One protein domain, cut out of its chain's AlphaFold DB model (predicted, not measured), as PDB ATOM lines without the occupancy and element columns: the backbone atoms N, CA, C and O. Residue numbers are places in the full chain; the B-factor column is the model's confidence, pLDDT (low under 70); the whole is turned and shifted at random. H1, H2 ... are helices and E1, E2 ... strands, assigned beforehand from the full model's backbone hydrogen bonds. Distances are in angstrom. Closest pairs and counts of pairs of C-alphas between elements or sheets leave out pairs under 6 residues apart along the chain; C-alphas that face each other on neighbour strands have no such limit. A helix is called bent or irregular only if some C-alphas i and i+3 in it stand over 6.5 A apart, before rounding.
ATOM      1  N   LEU A 148     144.327 -42.191 132.662       91.81
ATOM      2  CA  LEU A 148     143.831 -41.876 133.994       91.81
ATOM      3  C   LEU A 148     144.197 -40.420 134.285       91.81
ATOM      4  O   LEU A 148     145.357 -40.104 134.540       91.81
ATOM      5  N   LEU A 149     143.221 -39.522 134.177       91.56
ATOM      6  CA  LEU A 149     143.438 -38.084 134.278       91.56
ATOM      7  C   LEU A 149     142.991 -37.567 135.640       91.56
ATOM      8  O   LEU A 149     141.805 -37.590 135.961       91.56
ATOM      9  N   HIS A 150     143.940 -37.066 136.420       92.56
ATOM     10  CA  HIS A 150     143.656 -36.297 137.629       92.56
ATOM     11  C   HIS A 150     143.373 -34.826 137.298       92.56
ATOM     12  O   HIS A 150     143.325 -34.431 136.134       92.56
ATOM     13  N   ARG A 151     143.185 -34.006 138.335       92.50
ATOM     14  CA  ARG A 151     143.002 -32.561 138.192       92.50
ATOM     15  C   ARG A 151     144.158 -31.931 137.407       92.50
ATOM     16  O   ARG A 151     145.309 -32.009 137.832       92.50
ATOM     17  N   ILE A 152     143.837 -31.242 136.313       90.12
ATOM     18  CA  ILE A 152     144.792 -30.461 135.516       90.12
ATOM     19  C   ILE A 152     144.270 -29.031 135.437       90.12
ATOM     20  O   ILE A 152     143.211 -28.781 134.874       90.12
ATOM     21  N   SER A 153     145.016 -28.086 136.009       87.75
ATOM     22  CA  SER A 153     144.634 -26.666 136.018       87.75
ATOM     23  C   SER A 153     145.384 -25.825 134.986       87.75
ATOM     24  O   SER A 153     144.973 -24.709 134.703       87.75
ATOM     25  N   ASN A 154     146.485 -26.327 134.426       90.25
ATOM     26  CA  ASN A 154     147.282 -25.590 133.450       90.25
ATOM     27  C   ASN A 154     146.658 -25.685 132.049       90.25
ATOM     28  O   ASN A 154     146.419 -26.787 131.561       90.25
ATOM     29  N   ASP A 155     146.440 -24.546 131.390       89.44
ATOM     30  CA  ASP A 155     145.787 -24.490 130.075       89.44
ATOM     31  C   ASP A 155     146.553 -25.248 128.981       89.44
ATOM     32  O   ASP A 155     145.940 -25.911 128.150       89.44
ATOM     33  N   LYS A 156     147.893 -25.215 128.994       89.50
ATOM     34  CA  LYS A 156     148.716 -25.927 127.999       89.50
ATOM     35  C   LYS A 156     148.605 -27.439 128.153       89.50
ATOM     36  O   LYS A 156     148.563 -28.164 127.161       89.50
ATOM     37  N   ASP A 157     148.570 -27.909 129.397       89.88
ATOM     38  CA  ASP A 157     148.408 -29.328 129.710       89.88
ATOM     39  C   ASP A 157     146.994 -29.806 129.356       89.88
ATOM     40  O   ASP A 157     146.844 -30.861 128.740       89.88
ATOM     41  N   GLN A 158     145.967 -28.997 129.641       88.44
ATOM     42  CA  GLN A 158     144.592 -29.263 129.206       88.44
ATOM     43  C   GLN A 158     144.495 -29.342 127.679       88.44
ATOM     44  O   GLN A 158     143.933 -30.297 127.147       88.44
ATOM     45  N   GLU A 159     145.073 -28.379 126.956       88.62
ATOM     46  CA  GLU A 159     145.052 -28.358 125.492       88.62
ATOM     47  C   GLU A 159     145.734 -29.597 124.894       88.62
ATOM     48  O   GLU A 159     145.240 -30.176 123.925       88.62
ATOM     49  N   GLN A 160     146.851 -30.036 125.482       87.94
ATOM     50  CA  GLN A 160     147.542 -31.245 125.041       87.94
ATOM     51  C   GLN A 160     146.670 -32.492 125.223       87.94
ATOM     52  O   GLN A 160     146.553 -33.293 124.298       87.94
ATOM     53  N   VAL A 161     146.014 -32.635 126.377       86.94
ATOM     54  CA  VAL A 161     145.094 -33.749 126.648       86.94
ATOM     55  C   VAL A 161     143.876 -33.699 125.719       86.94
ATOM     56  O   VAL A 161     143.478 -34.723 125.165       86.94
ATOM     57  N   HIS A 162     143.324 -32.512 125.457       85.88
ATOM     58  CA  HIS A 162     142.212 -32.322 124.520       85.88
ATOM     59  C   HIS A 162     142.521 -32.790 123.094       85.88
ATOM     60  O   HIS A 162     141.604 -33.199 122.387       85.88
ATOM     61  N   LYS A 163     143.786 -32.737 122.663       84.88
ATOM     62  CA  LYS A 163     144.216 -33.219 121.337       84.88
ATOM     63  C   LYS A 163     144.308 -34.743 121.247       84.88
ATOM     64  O   LYS A 163     144.358 -35.273 120.143       84.88
ATOM     65  N   MET A 164     144.373 -35.433 122.383       78.81
ATOM     66  CA  MET A 164     144.616 -36.879 122.458       78.81
ATOM     67  C   MET A 164     143.339 -37.683 122.655       78.81
ATOM     68  O   MET A 164     143.284 -38.858 122.306       78.81
ATOM     69  N   VAL A 165     142.314 -37.052 123.219       78.25
ATOM     70  CA  VAL A 165     141.058 -37.706 123.569       78.25
ATOM     71  C   VAL A 165     140.019 -37.484 122.456       78.25
ATOM     72  O   VAL A 165     139.934 -36.379 121.919       78.25
ATOM     73  N   PRO A 166     139.196 -38.499 122.125       76.38
ATOM     74  CA  PRO A 166     138.094 -38.376 121.173       76.38
ATOM     75  C   PRO A 166     137.163 -37.179 121.425       76.38
ATOM     76  O   PRO A 166     136.854 -36.827 122.566       76.38
ATOM     77  N   ASP A 167     136.646 -36.591 120.343       76.25
ATOM     78  CA  ASP A 167     135.847 -35.358 120.391       76.25
ATOM     79  C   ASP A 167     134.582 -35.467 121.253       76.25
ATOM     80  O   ASP A 167     134.197 -34.503 121.918       76.25
ATOM     81  N   ASN A 168     133.967 -36.651 121.309       75.69
ATOM     82  CA  ASN A 168     132.780 -36.925 122.123       75.69
ATOM     83  C   ASN A 168     133.041 -36.862 123.640       75.69
ATOM     84  O   ASN A 168     132.095 -36.708 124.408       75.69
ATOM     85  N   LEU A 169     134.300 -36.944 124.078       77.81
ATOM     86  CA  LEU A 169     134.698 -36.880 125.488       77.81
ATOM     87  C   LEU A 169     135.225 -35.493 125.892       77.81
ATOM     88  O   LEU A 169     135.485 -35.247 127.070       77.81
ATOM     89  N   ARG A 170     135.321 -34.535 124.956       78.31
ATOM     90  CA  ARG A 170     135.780 -33.163 125.248       78.31
ATOM     91  C   ARG A 170     134.912 -32.435 126.273       78.31
ATOM     92  O   ARG A 170     135.419 -31.553 126.958       78.31
ATOM     93  N   GLY A 171     133.629 -32.791 126.384       81.69
ATOM     94  CA  GLY A 171     132.732 -32.251 127.409       81.69
ATOM     95  C   GLY A 171     133.186 -32.601 128.827       81.69
ATOM     96  O   GLY A 171     133.243 -31.715 129.671       81.69
ATOM     97  N   LEU A 172     133.599 -33.854 129.059       81.75
ATOM     98  CA  LEU A 172     134.118 -34.314 130.354       81.75
ATOM     99  C   LEU A 172     135.454 -33.655 130.702       81.75
ATOM    100  O   LEU A 172     135.714 -33.345 131.859       81.75
ATOM    101  N   LEU A 173     136.288 -33.391 129.694       84.12
ATOM    102  CA  LEU A 173     137.583 -32.746 129.897       84.12
ATOM    103  C   LEU A 173     137.480 -31.302 130.419       84.12
ATOM    104  O   LEU A 173     138.415 -30.830 131.059       84.12
ATOM    105  N   ARG A 174     136.345 -30.615 130.213       84.94
ATOM    106  CA  ARG A 174     136.112 -29.270 130.776       84.94
ATOM    107  C   ARG A 174     136.025 -29.267 132.303       84.94
ATOM    108  O   ARG A 174     136.251 -28.227 132.908       84.94
ATOM    109  N   GLU A 175     135.741 -30.417 132.908       86.81
ATOM    110  CA  GLU A 175     135.692 -30.591 134.362       86.81
ATOM    111  C   GLU A 175     137.067 -30.950 134.960       86.81
ATOM    112  O   GLU A 175     137.217 -31.034 136.177       86.81
ATOM    113  N   LEU A 176     138.117 -31.143 134.145       88.06
ATOM    114  CA  LEU A 176     139.458 -31.444 134.666       88.06
ATOM    115  C   LEU A 176     139.977 -30.413 135.686       88.06
ATOM    116  O   LEU A 176     140.591 -30.832 136.669       88.06
ATOM    117  N   PRO A 177     139.760 -29.091 135.520       88.69
ATOM    118  CA  PRO A 177     140.240 -28.107 136.489       88.69
ATOM    119  C   PRO A 177     139.460 -28.114 137.810       88.69
ATOM    120  O   PRO A 177     140.028 -27.732 138.843       88.69
ATOM    121  N   SER A 178     138.185 -28.524 137.772       91.06
ATOM    122  CA  SER A 178     137.241 -28.562 138.900       91.06
ATOM    123  C   SER A 178     137.264 -29.888 139.667       91.06
ATOM    124  O   SER A 178     136.719 -29.945 140.770       91.06
ATOM    125  N   LEU A 179     137.923 -30.930 139.141       91.38
ATOM    126  CA  LEU A 179     138.063 -32.223 139.814       91.38
ATOM    127  C   LEU A 179     138.619 -32.073 141.245       91.38
ATOM    128  O   LEU A 179     139.685 -31.473 141.431       91.38
ATOM    129  N   PRO A 180     137.954 -32.657 142.259       89.81
ATOM    130  CA  PRO A 180     138.493 -32.710 143.610       89.81
ATOM    131  C   PRO A 180     139.782 -33.535 143.674       89.81
ATOM    132  O   PRO A 180     140.032 -34.418 142.848       89.81
ATOM    133  N   SER A 181     140.596 -33.301 144.704       88.69
ATOM    134  CA  SER A 181     141.747 -34.163 144.981       88.69
ATOM    135  C   SER A 181     141.310 -35.624 145.136       88.69
ATOM    136  O   SER A 181     140.193 -35.905 145.572       88.69
ATOM    137  N   GLN A 182     142.199 -36.551 144.770       88.00
ATOM    138  CA  GLN A 182     141.958 -38.004 144.795       88.00
ATOM    139  C   GLN A 182     140.862 -38.505 143.835       88.00
ATOM    140  O   GLN A 182     140.541 -39.688 143.849       88.00
ATOM    141  N   HIS A 183     140.328 -37.644 142.965       88.56
ATOM    142  CA  HIS A 183     139.435 -38.051 141.884       88.56
ATOM    143  C   HIS A 183     140.197 -38.091 140.559       88.56
ATOM    144  O   HIS A 183     141.181 -37.369 140.362       88.56
ATOM    145  N   ALA A 184     139.745 -38.961 139.661       91.31
ATOM    146  CA  ALA A 184     140.295 -39.095 138.325       91.31
ATOM    147  C   ALA A 184     139.207 -39.475 137.324       91.31
ATOM    148  O   ALA A 184     138.236 -40.152 137.661       91.31
ATOM    149  N   ILE A 185     139.413 -39.071 136.079       89.25
ATOM    150  CA  ILE A 185     138.635 -39.505 134.927       89.25
ATOM    151  C   ILE A 185     139.434 -40.607 134.229       89.25
ATOM    152  O   ILE A 185     140.542 -40.365 133.750       89.25
ATOM    153  N   LEU A 186     138.877 -41.818 134.177       89.88
ATOM    154  CA  LEU A 186     139.432 -42.934 133.415       89.88
ATOM    155  C   LEU A 186     138.770 -42.989 132.036       89.88
ATOM    156  O   LEU A 186     137.548 -43.067 131.934       89.88
ATOM    157  N   MET A 187     139.574 -42.966 130.980       86.19
ATOM    158  CA  MET A 187     139.115 -43.067 129.592       86.19
ATOM    159  C   MET A 187     140.018 -44.001 128.800       86.19
ATOM    160  O   MET A 187     141.217 -44.071 129.049       86.19
ATOM    161  N   GLY A 188     139.457 -44.687 127.810       79.44
ATOM    162  CA  GLY A 188     140.216 -45.542 126.904       79.44
ATOM    163  C   GLY A 188     139.397 -46.698 126.354       79.44
ATOM    164  O   GLY A 188     138.314 -46.994 126.857       79.44
ATOM    165  N   GLY A 189     139.915 -47.334 125.306       67.94
ATOM    166  CA  GLY A 189     139.379 -48.594 124.787       67.94
ATOM    167  C   GLY A 189     140.021 -49.794 125.486       67.94
ATOM    168  O   GLY A 189     141.204 -49.735 125.823       67.94
ATOM    169  N   ILE A 190     139.235 -50.857 125.695       47.38
ATOM    170  CA  ILE A 190     139.726 -52.199 126.063       47.38
ATOM    171  C   ILE A 190     140.174 -52.920 124.790       47.38
ATOM    172  O   ILE A 190     139.431 -52.828 123.784       47.38
TER     173      ILE A 190
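AT A GLANCE: This is residues 148 to 190 of the 190 residues of the protein "Type IV secretory pathway, VirB4 components" of Citrobacter freundii (UniProt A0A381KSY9). From its first residues the printed part sets out beside E1, turns away into two short helices, H1 and H2, that run opposite ways with a tight link between them, and returns by a long link to E1, the last named element. The helix pair and the strand E1 form two separate sides, with the opening residues 148 to 149 paired antiparallel beside E1. The printed part has 43 residues, with two named helices and one named strand in the order H1, H2, E1; under half of the residues are in these elements, and the class is mixed, helices and strands. The whole is compact, with a radius of gyration of the C-alphas of 9.9 A, and spans 25 by 23 by 14 A.

HOW THE PARTS SIT: Residues 148 to 149, too short a stretch to bear a name, pair antiparallel with residues 185 to 186 of E1, the strand of residues 185 to 188. E1 pairs with no named strand. H1, residues 155 to 162, and H2, residues 167 to 173, only just touch, with 3 pairs of C-alphas within 8 A. Their closest C-alphas are those of His 162 and Arg 170, 6.5 A apart. They run opposite ways at a steep tilt of 41 degrees, and they form a helical hairpin. Their centres are 12.4 A apart. H1 and E1 are apart. H2 and E1 are only just apart, with their closest C-alphas at 8.3 A. In H1 every O i to N i+4 pair is within hydrogen-bond range; in H2 1 of 3 such pairs is, beside 3 of 4 O i to N i+3 pairs.

IN THESE COORDINATES: The printed part begins at Leu 148, with its C-alpha at (143.831, -41.876, 133.994). H1 runs from Asp 155, with its C-alpha at (145.787, -24.490, 130.075), to His 162, 10.2 A from first to last C-alpha. H2 runs from Asp 167 to Leu 173 over 10.0 A; it is irregular, with C-alphas 168 and 171 standing 7.1 A apart, and its line is a rough one. E1 runs from Ile 185 to Gly 188 over 10.2 A and ends with its C-alpha at (140.216, -45.542, 126.904).

THE WHOLE: The outline is rounded. The two C-alphas farthest apart, those of Asp 155 and Ile 190, are 28.6 A apart, while the first and last printed C-alphas, those of Leu 148 and Ile 190, are 13.6 A apart. The printed part has no cut, and Ile 190 is the chain's last residue. The link from H1 to H2, 4 residues, is tight; the link from H2 to E1, 11 residues, is long. The mean pLDDT of the printed part is 85.0, and the model's confidence is under 70 at residues 189 to 190.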